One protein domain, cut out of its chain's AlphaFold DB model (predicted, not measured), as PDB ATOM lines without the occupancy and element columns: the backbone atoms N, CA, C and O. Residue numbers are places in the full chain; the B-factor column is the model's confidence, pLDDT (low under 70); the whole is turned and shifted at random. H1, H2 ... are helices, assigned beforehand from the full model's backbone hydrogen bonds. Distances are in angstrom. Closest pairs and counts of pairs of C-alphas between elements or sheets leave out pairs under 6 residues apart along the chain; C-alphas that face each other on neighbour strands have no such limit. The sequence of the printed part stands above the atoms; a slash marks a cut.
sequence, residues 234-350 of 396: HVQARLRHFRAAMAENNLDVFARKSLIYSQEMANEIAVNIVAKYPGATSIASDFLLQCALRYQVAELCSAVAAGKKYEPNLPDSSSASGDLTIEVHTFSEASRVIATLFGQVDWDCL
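What this domain is: This is residues 234 to 350 of the 396 residues of an uncharacterized protein of Candidatus Shapirobacteria bacterium CG07_land_8_20_14_0_80_39_18 (UniProt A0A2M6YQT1). One long helix, H4, is the core: H2 and H3 line one side nearly end to end, H5 crosses another side, and H1 slants across its last part. 117 residues are printed, with five named helices, H1 to H5 in order, and no named strand: all helix, compact, radius of gyration of the C-alphas 15.4 A, spans 46 by 34 by 19 A.

How they stand to each other: Start at the hub, H4, residues 281 to 305. Its residues 281 to 291 touch H3, residues 263 to 276, in a hairpin; closest C-alphas Ala 270 and Ala 284, 4.8 A. Residues 294 to 302 touch H2, residues 251 to 258, at a shallow 5 degrees, opposite ways; closest C-alphas Ala 255 and Ala 298, 5.9 A. Residues 297 to 305 touch H1, residues 234 to 247; closest C-alphas Leu 239 and Cys 301, 5.1 A. Residues 285 to 296 touch H5, residues 331 to 342, at a steep 58 degrees; closest C-alphas Leu 289 and Ala 334, 4.9 A. In H2 to H5 every O i to N i+4 pair is within hydrogen-bond range; in H1, 9 of 10.

Where its parts are: Find C-alpha 281 at (-15.694, 33.391, -20.000); H4 runs 35.6 A to C-alpha 305 at (8.186, 16.316, 0.103).

The domain as a whole: The printed part has no cut; residues 306 to 330 form a long link. Residues 310 to 326, 343 to 344 and 346 to 350 have pLDDT under 70.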
ATOM      1  N   HIS A 234       3.039  17.491 -14.818       86.25
ATOM      2  CA  HIS A 234       2.889  18.738 -14.069       86.25
ATOM      3  C   HIS A 234       3.202  18.560 -12.580       86.25
ATOM      4  O   HIS A 234       4.022  19.306 -12.035       86.25
ATOM      5  N   VAL A 235       2.600  17.563 -11.929       85.19
ATOM      6  CA  VAL A 235       2.823  17.261 -10.511       85.19
ATOM      7  C   VAL A 235       4.275  16.862 -10.252       85.19
ATOM      8  O   VAL A 235       4.907  17.454  -9.380       85.19
ATOM      9  N   GLN A 236       4.851  15.938 -11.028       80.88
ATOM     10  CA  GLN A 236       6.249  15.502 -10.883       80.88
ATOM     11  C   GLN A 236       7.221  16.679 -10.986       80.88
ATOM     12  O   GLN A 236       8.174  16.792 -10.207       80.88
ATOM     13  N   ALA A 237       6.994  17.576 -11.946       80.94
ATOM     14  CA  ALA A 237       7.820  18.759 -12.102       80.94
ATOM     15  C   ALA A 237       7.722  19.710 -10.916       80.94
ATOM     16  O   ALA A 237       8.746  20.207 -10.446       80.94
ATOM     17  N   ARG A 238       6.517  19.937 -10.391       86.19
ATOM     18  CA  ARG A 238       6.340  20.739  -9.178       86.19
ATOM     19  C   ARG A 238       6.982  20.058  -7.972       86.19
ATOM     20  O   ARG A 238       7.736  20.721  -7.262       86.19
ATOM     21  N   LEU A 239       6.808  18.750  -7.803       84.81
ATOM     22  CA  LEU A 239       7.375  17.972  -6.702       84.81
ATOM     23  C   LEU A 239       8.904  18.076  -6.631       84.81
ATOM     24  O   LEU A 239       9.449  18.192  -5.535       84.81
ATOM     25  N   ARG A 240       9.608  18.124  -7.772       80.50
ATOM     26  CA  ARG A 240      11.063  18.375  -7.804       80.50
ATOM     27  C   ARG A 240      11.454  19.681  -7.109       80.50
ATOM     28  O   ARG A 240      12.402  19.689  -6.326       80.50
ATOM     29  N   HIS A 241      10.700  20.756  -7.334       83.44
ATOM     30  CA  HIS A 241      10.944  22.040  -6.676       83.44
ATOM     31  C   HIS A 241      10.609  22.005  -5.178       83.44
ATOM     32  O   HIS A 241      11.350  22.572  -4.378       83.44
ATOM     33  N   PHE A 242       9.539  21.308  -4.775       86.50
ATOM     34  CA  PHE A 242       9.208  21.130  -3.355       86.50
ATOM     35  C   PHE A 242      10.267  20.290  -2.625       86.50
ATOM     36  O   PHE A 242      10.691  20.666  -1.536       86.50
ATOM     37  N   ARG A 243      10.774  19.213  -3.239       83.06
ATOM     38  CA  ARG A 243      11.897  18.420  -2.704       83.06
ATOM     39  C   ARG A 243      13.170  19.263  -2.567       83.06
ATOM     40  O   ARG A 243      13.856  19.164  -1.553       83.06
ATOM     41  N   ALA A 244      13.461  20.131  -3.539       79.12
ATOM     42  CA  ALA A 244      14.576  21.074  -3.441       79.12
ATOM     43  C   ALA A 244      14.387  22.071  -2.281       79.12
ATOM     44  O   ALA A 244      15.303  22.260  -1.487       79.12
ATOM     45  N   ALA A 245      13.187  22.643  -2.126       82.25
ATOM     46  CA  ALA A 245      12.867  23.548  -1.021       82.25
ATOM     47  C   ALA A 245      12.935  22.857   0.353       82.25
ATOM     48  O   ALA A 245      13.418  23.455   1.314       82.25
ATOM     49  N   MET A 246      12.498  21.597   0.447       85.44
ATOM     50  CA  MET A 246      12.624  20.779   1.657       85.44
ATOM     51  C   MET A 246      14.092  20.566   2.037       85.44
ATOM     52  O   MET A 246      14.464  20.775   3.188       85.44
ATOM     53  N   ALA A 247      14.951  20.234   1.068       80.00
ATOM     54  CA  ALA A 247      16.388  20.075   1.300       80.00
ATOM     55  C   ALA A 247      17.088  21.377   1.748       80.00
ATOM     56  O   ALA A 247      18.184  21.324   2.301       80.00
ATOM     57  N   GLU A 248      16.467  22.537   1.515       78.38
ATOM     58  CA  GLU A 248      16.926  23.856   1.972       78.38
ATOM     59  C   GLU A 248      16.212  24.336   3.254       78.38
ATOM     60  O   GLU A 248      16.379  25.489   3.645       78.38
ATOM     61  N   ASN A 249      15.424  23.479   3.922       84.25
ATOM     62  CA  ASN A 249      14.603  23.824   5.094       84.25
ATOM     63  C   ASN A 249      13.667  25.025   4.857       84.25
ATOM     64  O   ASN A 249      13.423  25.834   5.751       84.25
ATOM     65  N   ASN A 250      13.142  25.155   3.635       86.00
ATOM     66  CA  ASN A 250      12.349  26.304   3.195       86.00
ATOM     67  C   ASN A 250      10.980  25.894   2.618       86.00
ATOM     68  O   ASN A 250      10.361  26.654   1.867       86.00
ATOM     69  N   LEU A 251      10.516  24.680   2.939       86.94
ATOM     70  CA  LEU A 251       9.317  24.071   2.357       86.94
ATOM     71  C   LEU A 251       8.064  24.936   2.563       86.94
ATOM     72  O   LEU A 251       7.402  25.275   1.587       86.94
ATOM     73  N   ASP A 252       7.786  25.376   3.793       86.69
ATOM     74  CA  ASP A 252       6.572  26.145   4.122       86.69
ATOM     75  C   ASP A 252       6.523  27.516   3.437       86.69
ATOM     76  O   ASP A 252       5.473  28.008   3.016       86.69
ATOM     77  N   VAL A 253       7.676  28.176   3.320       85.31
ATOM     78  CA  VAL A 253       7.782  29.455   2.611       85.31
ATOM     79  C   VAL A 253       7.591  29.233   1.113       85.31
ATOM     80  O   VAL A 253       6.907  30.024   0.465       85.31
ATOM     81  N   PHE A 254       8.167  28.164   0.554       85.44
ATOM     82  CA  PHE A 254       8.010  27.818  -0.856       85.44
ATOM     83  C   PHE A 254       6.567  27.429  -1.205       85.44
ATOM     84  O   PHE A 254       6.045  27.881  -2.228       85.44
ATOM     85  N   ALA A 255       5.908  26.652  -0.341       87.31
ATOM     86  CA  ALA A 255       4.508  26.267  -0.469       87.31
ATOM     87  C   ALA A 255       3.610  27.508  -0.517       87.31
ATOM     88  O   ALA A 255       2.908  27.716  -1.506       87.31
ATOM     89  N   ARG A 256       3.737  28.414   0.464       84.88
ATOM     90  CA  ARG A 256       2.986  29.682   0.485       84.88
ATOM     91  C   ARG A 256       3.256  30.549  -0.743       84.88
ATOM     92  O   ARG A 256       2.321  31.036  -1.357       84.88
ATOM     93  N   LYS A 257       4.519  30.692  -1.163       82.75
ATOM     94  CA  LYS A 257       4.889  31.453  -2.375       82.75
ATOM     95  C   LYS A 257       4.408  30.817  -3.683       82.75
ATOM     96  O   LYS A 257       4.474  31.474  -4.722       82.75
ATOM     97  N   SER A 258       4.015  29.544  -3.668       83.50
ATOM     98  CA  SER A 258       3.437  28.861  -4.831       83.50
ATOM     99  C   SER A 258       1.944  29.166  -4.994       83.50
ATOM    100  O   SER A 258       1.424  29.044  -6.103       83.50
ATOM    101  N   LEU A 259       1.282  29.616  -3.924       85.25
ATOM    102  CA  LEU A 259      -0.101  30.084  -3.913       85.25
ATOM    103  C   LEU A 259      -0.107  31.596  -4.173       85.25
ATOM    104  O   LEU A 259      -0.011  32.403  -3.255       85.25
ATOM    105  N   ILE A 260      -0.110  31.978  -5.453       83.88
ATOM    106  CA  ILE A 260       0.032  33.388  -5.863       83.88
ATOM    107  C   ILE A 260      -1.238  34.202  -5.565       83.88
ATOM    108  O   ILE A 260      -1.135  35.367  -5.193       83.88
ATOM    109  N   TYR A 261      -2.415  33.593  -5.710       89.81
ATOM    110  CA  TYR A 261      -3.715  34.257  -5.583       89.81
ATOM    111  C   TYR A 261      -4.517  33.577  -4.477       89.81
ATOM    112  O   TYR A 261      -4.591  32.350  -4.477       89.81
ATOM    113  N   SER A 262      -5.119  34.339  -3.558       90.94
ATOM    114  CA  SER A 262      -6.093  33.766  -2.618       90.94
ATOM    115  C   SER A 262      -7.367  33.336  -3.350       90.94
ATOM    116  O   SER A 262      -7.591  33.724  -4.498       90.94
ATOM    117  N   GLN A 263      -8.225  32.562  -2.687       94.06
ATOM    118  CA  GLN A 263      -9.518  32.164  -3.245       94.06
ATOM    119  C   GLN A 263     -10.388  33.382  -3.599       94.06
ATOM    120  O   GLN A 263     -10.972  33.435  -4.681       94.06
ATOM    121  N   GLU A 264     -10.456  34.370  -2.707       94.69
ATOM    122  CA  GLU A 264     -11.223  35.605  -2.895       94.69
ATOM    123  C   GLU A 264     -10.671  36.405  -4.076       94.69
ATOM    124  O   GLU A 264     -11.425  36.800  -4.962       94.69
ATOM    125  N   MET A 265      -9.346  36.557  -4.132       94.31
ATOM    126  CA  MET A 265      -8.656  37.270  -5.205       94.31
ATOM    127  C   MET A 265      -8.838  36.583  -6.562       94.31
ATOM    128  O   MET A 265      -9.042  37.253  -7.570       94.31
ATOM    129  N   ALA A 266      -8.782  35.250  -6.609       95.50
ATOM    130  CA  ALA A 266      -8.997  34.502  -7.843       95.50
ATOM    131  C   ALA A 266     -10.416  34.724  -8.395       95.50
ATOM    132  O   ALA A 266     -10.574  34.965  -9.592       95.50
ATOM    133  N   ASN A 267     -11.434  34.705  -7.526       97.25
ATOM    134  CA  ASN A 267     -12.814  35.018  -7.910       97.25
ATOM    135  C   ASN A 267     -12.956  36.463  -8.403       97.25
ATOM    136  O   ASN A 267     -13.566  36.693  -9.443       97.25
ATOM    137  N   GLU A 268     -12.375  37.428  -7.688       96.19
ATOM    138  CA  GLU A 268     -12.416  38.843  -8.069       96.19
ATOM    139  C   GLU A 268     -11.792  39.074  -9.454       96.19
ATOM    140  O   GLU A 268     -12.400  39.704 -10.319       96.19
ATOM    141  N   ILE A 269     -10.606  38.508  -9.701       95.25
ATOM    142  CA  ILE A 269      -9.930  38.604 -10.999       95.25
ATOM    143  C   ILE A 269     -10.786  37.979 -12.107       95.25
ATOM    144  O   ILE A 269     -10.935  38.586 -13.166       95.25
ATOM    145  N   ALA A 270     -11.376  36.803 -11.878       96.31
ATOM    146  CA  ALA A 270     -12.232  36.147 -12.867       96.31
ATOM    147  C   ALA A 270     -13.466  36.997 -13.223       96.31
ATOM    148  O   ALA A 270     -13.773  37.169 -14.404       96.31
ATOM    149  N   VAL A 271     -14.123  37.593 -12.221       96.81
ATOM    150  CA  VAL A 271     -15.246  38.522 -12.425       96.81
ATOM    151  C   VAL A 271     -14.803  39.743 -13.232       96.81
ATOM    152  O   VAL A 271     -15.477  40.119 -14.189       96.81
ATOM    153  N   ASN A 272     -13.651  40.328 -12.902       96.25
ATOM    154  CA  ASN A 272     -13.124  41.503 -13.596       96.25
ATOM    155  C   ASN A 272     -12.755  41.212 -15.062       96.25
ATOM    156  O   ASN A 272     -13.003  42.056 -15.928       96.25
ATOM    157  N   ILE A 273     -12.231  40.015 -15.362       95.81
ATOM    158  CA  ILE A 273     -11.972  39.569 -16.740       95.81
ATOM    159  C   ILE A 273     -13.271  39.582 -17.551       95.81
ATOM    160  O   ILE A 273     -13.309  40.204 -18.611       95.81
ATOM    161  N   VAL A 274     -14.335  38.941 -17.055       96.62
ATOM    162  CA  VAL A 274     -15.618  38.839 -17.776       96.62
ATOM    163  C   VAL A 274     -16.330  40.191 -17.852       96.62
ATOM    164  O   VAL A 274     -16.909  40.523 -18.884       96.62
ATOM    165  N   ALA A 275     -16.250  41.009 -16.800       96.69
ATOM    166  CA  ALA A 275     -16.846  42.342 -16.782       96.69
ATOM    167  C   ALA A 275     -16.241  43.262 -17.856       96.69
ATOM    168  O   ALA A 275     -16.971  44.005 -18.512       96.69
ATOM    169  N   LYS A 276     -14.917  43.203 -18.061       96.88
ATOM    170  CA  LYS A 276     -14.236  43.980 -19.106       96.88
ATOM    171  C   LYS A 276     -14.355  43.335 -20.491       96.88
ATOM    172  O   LYS A 276     -14.496  44.046 -21.484       96.88
ATOM    173  N   TYR A 277     -14.303  42.006 -20.557       95.81
ATOM    174  CA  TYR A 277     -14.337  41.224 -21.791       95.81
ATOM    175  C   TYR A 277     -15.457  40.168 -21.727       95.81
ATOM    176  O   TYR A 277     -15.184  39.005 -21.424       95.81
ATOM    177  N   PRO A 278     -16.714  40.520 -22.065       92.75
ATOM    178  CA  PRO A 278     -17.860  39.613 -21.912       92.75
ATOM    179  C   PRO A 278     -17.759  38.285 -22.679       92.75
ATOM    180  O   PRO A 278     -18.393  37.310 -22.299       92.75
ATOM    181  N   GLY A 279     -16.958  38.224 -23.749       92.50
ATOM    182  CA  GLY A 279     -16.700  36.993 -24.509       92.50
ATOM    183  C   GLY A 279     -15.576  36.107 -23.953       92.50
ATOM    184  O   GLY A 279     -15.261  35.086 -24.558       92.50
ATOM    185  N   ALA A 280     -14.934  36.487 -22.843       93.19
ATOM    186  CA  ALA A 280     -13.748  35.822 -22.299       93.19
ATOM    187  C   ALA A 280     -14.056  34.816 -21.172       93.19
ATOM    188  O   ALA A 280     -13.178  34.515 -20.361       93.19
ATOM    189  N   THR A 281     -15.278  34.281 -21.099       92.88
ATOM    190  CA  THR A 281     -15.694  33.391 -20.000       92.88
ATOM    191  C   THR A 281     -14.829  32.140 -19.892       92.88
ATOM    192  O   THR A 281     -14.417  31.761 -18.799       92.88
ATOM    193  N   SER A 282     -14.437  31.563 -21.028       92.62
ATOM    194  CA  SER A 282     -13.546  30.402 -21.063       92.62
ATOM    195  C   SER A 282     -12.140  30.706 -20.523       92.62
ATOM    196  O   SER A 282     -11.528  29.847 -19.898       92.62
ATOM    197  N   ILE A 283     -11.646  31.938 -20.688       93.50
ATOM    198  CA  ILE A 283     -10.347  32.385 -20.157       93.50
ATOM    199  C   ILE A 283     -10.433  32.607 -18.644       93.50
ATOM    200  O   ILE A 283      -9.518  32.231 -17.911       93.50
ATOM    201  N   ALA A 284     -11.531  33.197 -18.162       95.69
ATOM    202  CA  ALA A 284     -11.780  33.345 -16.730       95.69
ATOM    203  C   ALA A 284     -11.912  31.973 -16.039       95.69
ATOM    204  O   ALA A 284     -11.319  31.756 -14.982       95.69
ATOM    205  N   SER A 285     -12.609  31.031 -16.682       95.69
ATOM    206  CA  SER A 285     -12.721  29.635 -16.247       95.69
ATOM    207  C   SER A 285     -11.351  28.947 -16.174       95.69
ATOM    208  O   SER A 285     -10.988  28.421 -15.121       95.69
ATOM    209  N   ASP A 286     -10.535  29.016 -17.236       94.81
ATOM    210  CA  ASP A 286      -9.174  28.454 -17.242       94.81
ATOM    211  C   ASP A 286      -8.306  29.037 -16.115       94.81
ATOM    212  O   ASP A 286      -7.545  28.314 -15.468       94.81
ATOM    213  N   PHE A 287      -8.430  30.343 -15.852       95.31
ATOM    214  CA  PHE A 287      -7.706  31.015 -14.775       95.31
ATOM    215  C   PHE A 287      -8.112  30.491 -13.390       95.31
ATOM    216  O   PHE A 287      -7.240  30.195 -12.565       95.31
ATOM    217  N   LEU A 288      -9.411  30.316 -13.131       96.38
ATOM    218  CA  LEU A 288      -9.903  29.725 -11.883       96.38
ATOM    219  C   LEU A 288      -9.429  28.275 -11.718       96.38
ATOM    220  O   LEU A 288      -8.947  27.911 -10.642       96.38
ATOM    221  N   LEU A 289      -9.496  27.472 -12.786       95.19
ATOM    222  CA  LEU A 289      -8.988  26.096 -12.815       95.19
ATOM    223  C   LEU A 289      -7.487  26.046 -12.513       95.19
ATOM    224  O   LEU A 289      -7.053  25.229 -11.701       95.19
ATOM    225  N   GLN A 290      -6.690  26.957 -13.080       94.25
ATOM    226  CA  GLN A 290      -5.262  27.057 -12.777       94.25
ATOM    227  C   GLN A 290      -5.013  27.392 -11.303       94.25
ATOM    228  O   GLN A 290      -4.119  26.815 -10.678       94.25
ATOM    229  N   CYS A 291      -5.775  28.331 -10.737       94.38
ATOM    230  CA  CYS A 291      -5.636  28.718  -9.335       94.38
ATOM    231  C   CYS A 291      -5.959  27.538  -8.412       94.38
ATOM    232  O   CYS A 291      -5.147  27.203  -7.550       94.38
ATOM    233  N   ALA A 292      -7.084  26.857  -8.643       94.00
ATOM    234  CA  ALA A 292      -7.473  25.662  -7.899       94.00
ATOM    235  C   ALA A 292      -6.433  24.533  -8.021       94.00
ATOM    236  O   ALA A 292      -6.044  23.926  -7.021       94.00
ATOM    237  N   LEU A 293      -5.907  24.309  -9.230       93.19
ATOM    238  CA  LEU A 293      -4.826  23.359  -9.481       93.19
ATOM    239  C   LEU A 293      -3.578  23.685  -8.662       93.19
ATOM    240  O   LEU A 293      -3.018  22.796  -8.026       93.19
ATOM    241  N   ARG A 294      -3.141  24.948  -8.630       92.62
ATOM    242  CA  ARG A 294      -1.961  25.353  -7.848       92.62
ATOM    243  C   ARG A 294      -2.119  25.053  -6.363       92.62
ATOM    244  O   ARG A 294      -1.140  24.631  -5.753       92.62
ATOM    245  N   TYR A 295      -3.317  25.235  -5.808       92.38
ATOM    246  CA  TYR A 295      -3.615  24.891  -4.415       92.38
ATOM    247  C   TYR A 295      -3.441  23.400  -4.150       92.38
ATOM    248  O   TYR A 295      -2.622  23.023  -3.311       92.38
ATOM    249  N   GLN A 296      -4.129  22.558  -4.919       90.94
ATOM    250  CA  GLN A 296      -4.089  21.109  -4.714       90.94
ATOM    251  C   GLN A 296      -2.700  20.522  -4.987       90.94
ATOM    252  O   GLN A 296      -2.199  19.725  -4.197       90.94
ATOM    253  N   VAL A 297      -2.014  20.975  -6.047       91.38
ATOM    254  CA  VAL A 297      -0.629  20.563  -6.331       91.38
ATOM    255  C   VAL A 297       0.314  20.999  -5.210       91.38
ATOM    256  O   VAL A 297       1.192  20.229  -4.827       91.38
ATOM    257  N   ALA A 298       0.181  22.219  -4.681       91.25
ATOM    258  CA  ALA A 298       1.059  22.690  -3.614       91.25
ATOM    259  C   ALA A 298       0.850  21.898  -2.317       91.25
ATOM    260  O   ALA A 298       1.836  21.533  -1.678       91.25
ATOM    261  N   GLU A 299      -0.397  21.599  -1.953       89.50
ATOM    262  CA  GLU A 299      -0.727  20.769  -0.793       89.50
ATOM    263  C   GLU A 299      -0.128  19.366  -0.933       89.50
ATOM    264  O   GLU A 299       0.658  18.937  -0.082       89.50
ATOM    265  N   LEU A 300      -0.408  18.708  -2.061       87.81
ATOM    266  CA  LEU A 300       0.142  17.405  -2.420       87.81
ATOM    267  C   LEU A 300       1.672  17.395  -2.344       87.81
ATOM    268  O   LEU A 300       2.268  16.589  -1.629       87.81
ATOM    269  N   CYS A 301       2.331  18.296  -3.076       88.81
ATOM    270  CA  CYS A 301       3.786  18.317  -3.147       88.81
ATOM    271  C   CYS A 301       4.423  18.648  -1.793       88.81
ATOM    272  O   CYS A 301       5.495  18.122  -1.500       88.81
ATOM    273  N   SER A 302       3.780  19.473  -0.961       89.81
ATOM    274  CA  SER A 302       4.243  19.753   0.406       89.81
ATOM    275  C   SER A 302       4.183  18.505   1.279       89.81
ATOM    276  O   SER A 302       5.161  18.184   1.951       89.81
ATOM    277  N   ALA A 303       3.062  17.778   1.243       87.62
ATOM    278  CA  ALA A 303       2.883  16.555   2.015       87.62
ATOM    279  C   ALA A 303       3.917  15.488   1.619       87.62
ATOM    280  O   ALA A 303       4.645  14.990   2.480       87.62
ATOM    281  N   VAL A 304       4.044  15.213   0.317       86.19
ATOM    282  CA  VAL A 304       4.978  14.206  -0.208       86.19
ATOM    283  C   VAL A 304       6.433  14.601   0.056       86.19
ATOM    284  O   VAL A 304       7.223  13.773   0.504       86.19
ATOM    285  N   ALA A 305       6.817  15.864  -0.166       85.44
ATOM    286  CA  ALA A 305       8.186  16.316   0.103       85.44
ATOM    287  C   ALA A 305       8.555  16.242   1.594       85.44
ATOM    288  O   ALA A 305       9.711  15.980   1.916       85.44
ATOM    289  N   ALA A 306       7.583  16.416   2.496       86.06
ATOM    290  CA  ALA A 306       7.757  16.232   3.936       86.06
ATOM    291  C   ALA A 306       7.767  14.751   4.379       86.06
ATOM    292  O   ALA A 306       7.825  14.477   5.578       86.06
ATOM    293  N   GLY A 307       7.688  13.796   3.443       82.62
ATOM    294  CA  GLY A 307       7.681  12.359   3.727       82.62
ATOM    295  C   GLY A 307       6.340  11.821   4.230       82.62
ATOM    296  O   GLY A 307       6.294  10.724   4.783       82.62
ATOM    297  N   LYS A 308       5.243  12.574   4.072       83.75
ATOM    298  CA  LYS A 308       3.898  12.107   4.425       83.75
ATOM    299  C   LYS A 308       3.296  11.335   3.256       83.75
ATOM    300  O   LYS A 308       3.431  11.744   2.104       83.75
ATOM    301  N   LYS A 309       2.568  10.259   3.563       71.38
ATOM    302  CA  LYS A 309       1.697   9.610   2.581       71.38
ATOM    303  C   LYS A 309       0.580  10.590   2.218       71.38
ATOM    304  O   LYS A 309      -0.063  11.137   3.112       71.38
ATOM    305  N   TYR A 310       0.383  10.829   0.927       69.31
ATOM    306  CA  TYR A 310      -0.752  11.595   0.431       69.31
ATOM    307  C   TYR A 310      -1.795  10.622  -0.107       69.31
ATOM    308  O   TYR A 310      -1.484   9.796  -0.963       69.31
ATOM    309  N   GLU A 311      -3.014  10.714   0.409       66.19
ATOM    310  CA  GLU A 311      -4.166  10.000  -0.130       66.19
ATOM    311  C   GLU A 311      -5.084  11.053  -0.761       66.19
ATOM    312  O   GLU A 311      -5.579  11.925  -0.042       66.19
ATOM    313  N   PRO A 312      -5.257  11.054  -2.096       63.53
ATOM    314  CA  PRO A 312      -6.139  12.011  -2.743       63.53
ATOM    315  C   PRO A 312      -7.567  11.800  -2.240       63.53
ATOM    316  O   PRO A 312      -8.083  10.683  -2.253       63.53
ATOM    317  N   ASN A 313      -8.218  12.881  -1.813       62.34
ATOM    318  CA  ASN A 313      -9.634  12.853  -1.468       62.34
ATOM    319  C   ASN A 313     -10.454  12.848  -2.768       62.34
ATOM    320  O   ASN A 313     -10.808  13.906  -3.296       62.34
ATOM    321  N   LEU A 314     -10.648  11.660  -3.342       63.25
ATOM    322  CA  LEU A 314     -11.365  11.481  -4.601       63.25
ATOM    323  C   LEU A 314     -12.875  11.428  -4.332       63.25
ATOM    324  O   LEU A 314     -13.301  10.646  -3.486       63.25
ATOM    325  N   PRO A 315     -13.702  12.224  -5.030       59.16
ATOM    326  CA  PRO A 315     -15.150  12.130  -4.882       59.16
ATOM    327  C   PRO A 315     -15.665  10.745  -5.316       59.16
ATOM    328  O   PRO A 315     -15.231  10.214  -6.338       59.16
ATOM    329  N   ASP A 316     -16.640  10.199  -4.574       49.19
ATOM    330  CA  ASP A 316     -17.183   8.821  -4.659       49.19
ATOM    331  C   ASP A 316     -17.859   8.422  -5.999       49.19
ATOM    332  O   ASP A 316     -18.511   7.385  -6.101       49.19
ATOM    333  N   SER A 317     -17.718   9.209  -7.067       47.34
ATOM    334  CA  SER A 317     -18.303   8.931  -8.389       47.34
ATOM    335  C   SER A 317     -17.270   9.073  -9.510       47.34
ATOM    336  O   SER A 317     -17.403   9.870 -10.433       47.34
ATOM    337  N   SER A 318     -16.220   8.257  -9.460       41.50
ATOM    338  CA  SER A 318     -15.157   8.190 -10.473       41.50
ATOM    339  C   SER A 318     -15.563   7.415 -11.740       41.50
ATOM    340  O   SER A 318     -14.800   6.618 -12.280       41.50
ATOM    341  N   SER A 319     -16.770   7.664 -12.254       40.84
ATOM    342  CA  SER A 319     -17.187   7.243 -13.602       40.84
ATOM    343  C   SER A 319     -17.660   8.443 -14.416       40.84
ATOM    344  O   SER A 319     -18.732   8.450 -15.005       40.84
ATOM    345  N   ALA A 320     -16.848   9.492 -14.452       42.38
ATOM    346  CA  ALA A 320     -17.007  10.541 -15.439       42.38
ATOM    347  C   ALA A 320     -15.747  10.550 -16.292       42.38
ATOM    348  O   ALA A 320     -14.646  10.763 -15.785       42.38
ATOM    349  N   SER A 321     -15.912  10.316 -17.592       47.00
ATOM    350  CA  SER A 321     -15.050  10.917 -18.602       47.00
ATOM    351  C   SER A 321     -14.864  12.382 -18.206       47.00
ATOM    352  O   SER A 321     -15.802  13.167 -18.329       47.00
ATOM    353  N   GLY A 322     -13.728  12.699 -17.580       51.12
ATOM    354  CA  GLY A 322     -13.484  13.999 -16.968       51.12
ATOM    355  C   GLY A 322     -13.338  15.034 -18.064       51.12
ATOM    356  O   GLY A 322     -12.231  15.284 -18.535       51.12
ATOM    357  N   ASP A 323     -14.466  15.566 -18.511       55.66
ATOM    358  CA  ASP A 323     -14.520  16.553 -19.565       55.66
ATOM    359  C   ASP A 323     -13.940  17.852 -18.994       55.66
ATOM    360  O   ASP A 323     -14.553  18.541 -18.181       55.66
ATOM    361  N   LEU A 324     -12.714  18.189 -19.404       59.31
ATOM    362  CA  LEU A 324     -12.060  19.469 -19.086       59.31
ATOM    363  C   LEU A 324     -12.787  20.674 -19.714       59.31
ATOM    364  O   LEU A 324     -12.335  21.809 -19.593       59.31
ATOM    365  N   THR A 325     -13.892  20.422 -20.413       61.56
ATOM    366  CA  THR A 325     -14.767  21.396 -21.064       61.56
ATOM    367  C   THR A 325     -15.792  22.016 -20.108       61.56
ATOM    368  O   THR A 325     -16.528  22.906 -20.529       61.56
ATOM    369  N   ILE A 326     -15.846  21.590 -18.836       69.38
ATOM    370  CA  ILE A 326     -16.738  22.179 -17.828       69.38
ATOM    371  C   ILE A 326     -16.281  23.607 -17.507       69.38
ATOM    372  O   ILE A 326     -15.245  23.825 -16.876       69.38
ATOM    373  N   GLU A 327     -17.086  24.579 -17.930       85.06
ATOM    374  CA  GLU A 327     -16.930  25.984 -17.568       85.06
ATOM    375  C   GLU A 327     -17.222  26.182 -16.074       85.06
ATOM    376  O   GLU A 327     -18.218  25.679 -15.551       85.06
ATOM    377  N   VAL A 328     -16.339  26.899 -15.377       91.75
ATOM    378  CA  VAL A 328     -16.478  27.214 -13.950       91.75
ATOM    379  C   VAL A 328     -16.507  28.721 -13.732       91.75
ATOM    380  O   VAL A 328     -15.814  29.477 -14.413       91.75
ATOM    381  N   HIS A 329     -17.278  29.161 -12.738       93.56
ATOM    382  CA  HIS A 329     -17.459  30.581 -12.425       93.56
ATOM    383  C   HIS A 329     -16.892  30.966 -11.061       93.56
ATOM    384  O   HIS A 329     -16.708  32.148 -10.773       93.56
ATOM    385  N   THR A 330     -16.594  29.978 -10.215       95.69
ATOM    386  CA  THR A 330     -16.003  30.202  -8.895       95.69
ATOM    387  C   THR A 330     -14.820  29.276  -8.628       95.69
ATOM    388  O   THR A 330     -14.737  28.156  -9.130       95.69
ATOM    389  N   PHE A 331     -13.918  29.705  -7.750       95.62
ATOM    390  CA  PHE A 331     -12.801  28.896  -7.269       95.62
ATOM    391  C   PHE A 331     -13.268  27.590  -6.599       95.62
ATOM    392  O   PHE A 331     -12.598  26.562  -6.696       95.62
ATOM    393  N   SER A 332     -14.425  27.597  -5.929       94.38
ATOM    394  CA  SER A 332     -14.994  26.401  -5.292       94.38
ATOM    395  C   SER A 332     -15.515  25.384  -6.313       94.38
ATOM    396  O   SER A 332     -15.399  24.180  -6.096       94.38
ATOM    397  N   GLU A 333     -16.078  25.833  -7.436       93.44
ATOM    398  CA  GLU A 333     -16.383  24.964  -8.582       93.44
ATOM    399  C   GLU A 333     -15.105  24.425  -9.214       93.44
ATOM    400  O   GLU A 333     -14.959  23.210  -9.341       93.44
ATOM    401  N   ALA A 334     -14.146  25.310  -9.497       93.38
ATOM    402  CA  ALA A 334     -12.849  24.943 -10.048       93.38
ATOM    403  C   ALA A 334     -12.146  23.876  -9.196       93.38
ATOM    404  O   ALA A 334     -11.663  22.878  -9.719       93.38
ATOM    405  N   SER A 335     -12.156  24.026  -7.869       91.50
ATOM    406  CA  SER A 335     -11.553  23.066  -6.937       91.50
ATOM    407  C   SER A 335     -12.194  21.680  -7.010       91.50
ATOM    408  O   SER A 335     -11.478  20.680  -6.969       91.50
ATOM    409  N   ARG A 336     -13.520  21.596  -7.172       88.62
ATOM    410  CA  ARG A 336     -14.225  20.312  -7.334       88.62
ATOM    411  C   ARG A 336     -13.878  19.637  -8.662       88.62
ATOM    412  O   ARG A 336     -13.618  18.433  -8.686       88.62
ATOM    413  N   VAL A 337     -13.821  20.414  -9.747       88.19
ATOM    414  CA  VAL A 337     -13.418  19.914 -11.072       88.19
ATOM    415  C   VAL A 337     -11.980  19.394 -11.027       88.19
ATOM    416  O   VAL A 337     -11.739  18.238 -11.367       88.19
ATOM    417  N   ILE A 338     -11.037  20.195 -10.520       88.56
ATOM    418  CA  ILE A 338      -9.630  19.801 -10.397       88.56
ATOM    419  C   ILE A 338      -9.466  18.542  -9.533       88.56
ATOM    420  O   ILE A 338      -8.745  17.635  -9.941       88.56
ATOM    421  N   ALA A 339     -10.164  18.434  -8.397       84.94
ATOM    422  CA  ALA A 339     -10.079  17.252  -7.531       84.94
ATOM    423  C   ALA A 339     -10.491  15.963  -8.264       84.94
ATOM    424  O   ALA A 339      -9.883  14.911  -8.077       84.94
ATOM    425  N   THR A 340     -11.475  16.057  -9.163       81.38
ATOM    426  CA  THR A 340     -11.904  14.930 -10.002       81.38
ATOM    427  C   THR A 340     -10.810  14.521 -10.997       81.38
ATOM    428  O   THR A 340     -10.587  13.331 -11.217       81.38
ATOM    429  N   LEU A 341     -10.070  15.484 -11.559       80.00
ATOM    430  CA  LEU A 341      -8.956  15.213 -12.481       80.00
ATOM    431  C   LEU A 341      -7.768  14.540 -11.794       80.00
ATOM    432  O   LEU A 341      -7.088  13.730 -12.417       80.00
ATOM    433  N   PHE A 342      -7.523  14.828 -10.514       78.56
ATOM    434  CA  PHE A 342      -6.484  14.138  -9.745       78.56
ATOM    435  C   PHE A 342      -6.743  12.632  -9.604       78.56
ATOM    436  O   PHE A 342      -5.791  11.868  -9.449       78.56
ATOM    437  N   GLY A 343      -7.993  12.181  -9.751       68.94
ATOM    438  CA  GLY A 343      -8.325  10.757  -9.857       68.94
ATOM    439  C   GLY A 343      -7.745  10.066 -11.096       68.94
ATOM    440  O   GLY A 343      -7.718   8.842 -11.140       68.94
ATOM    441  N   GLN A 344      -7.263  10.829 -12.081       69.38
ATOM    442  CA  GLN A 344      -6.655  10.321 -13.316       69.38
ATOM    443  C   GLN A 344      -5.121  10.247 -13.243       69.38
ATOM    444  O   GLN A 344      -4.489   9.768 -14.183       69.38
ATOM    445  N   VAL A 345      -4.505  10.748 -12.167       71.25
ATOM    446  CA  VAL A 345      -3.048  10.710 -12.002       71.25
ATOM    447  C   VAL A 345      -2.618   9.280 -11.692       71.25
ATOM    448  O   VAL A 345      -3.124   8.659 -10.763       71.25
ATOM    449  N   ASP A 346      -1.649   8.772 -12.450       69.06
ATOM    450  CA  ASP A 346      -0.928   7.553 -12.091       69.06
ATOM    451  C   ASP A 346      -0.040   7.851 -10.872       69.06
ATOM    452  O   ASP A 346       1.014   8.481 -10.978       69.06
ATOM    453  N   TRP A 347      -0.494   7.470  -9.682       68.62
ATOM    454  CA  TRP A 347       0.189   7.807  -8.431       68.62
ATOM    455  C   TRP A 347       1.499   7.035  -8.243       68.62
ATOM    456  O   TRP A 347       2.437   7.577  -7.651       68.62
ATOM    457  N   ASP A 348       1.613   5.837  -8.819       66.00
ATOM    458  CA  ASP A 348       2.809   4.992  -8.710       66.00
ATOM    459  C   ASP A 348       4.010   5.616  -9.436       66.00
ATOM    460  O   ASP A 348       5.171   5.368  -9.093       66.00
ATOM    461  N   CYS A 349       3.761   6.492 -10.412       61.72
ATOM    462  CA  CYS A 349       4.824   7.151 -11.157       61.72
ATOM    463  C   CYS A 349       5.411   8.395 -10.454       61.72
ATOM    464  O   CYS A 349       6.449   8.895 -10.893       61.72
ATOM    465  N   LEU A 350       4.817   8.911  -9.365       62.81
ATOM    466  CA  LEU A 350       5.281  10.146  -8.701       62.81
ATOM    467  C   LEU A 350       6.563   9.977  -7.864       62.81
ATOM    468  O   LEU A 350       7.315  10.944  -7.688       62.81
TER     469      LEU A 350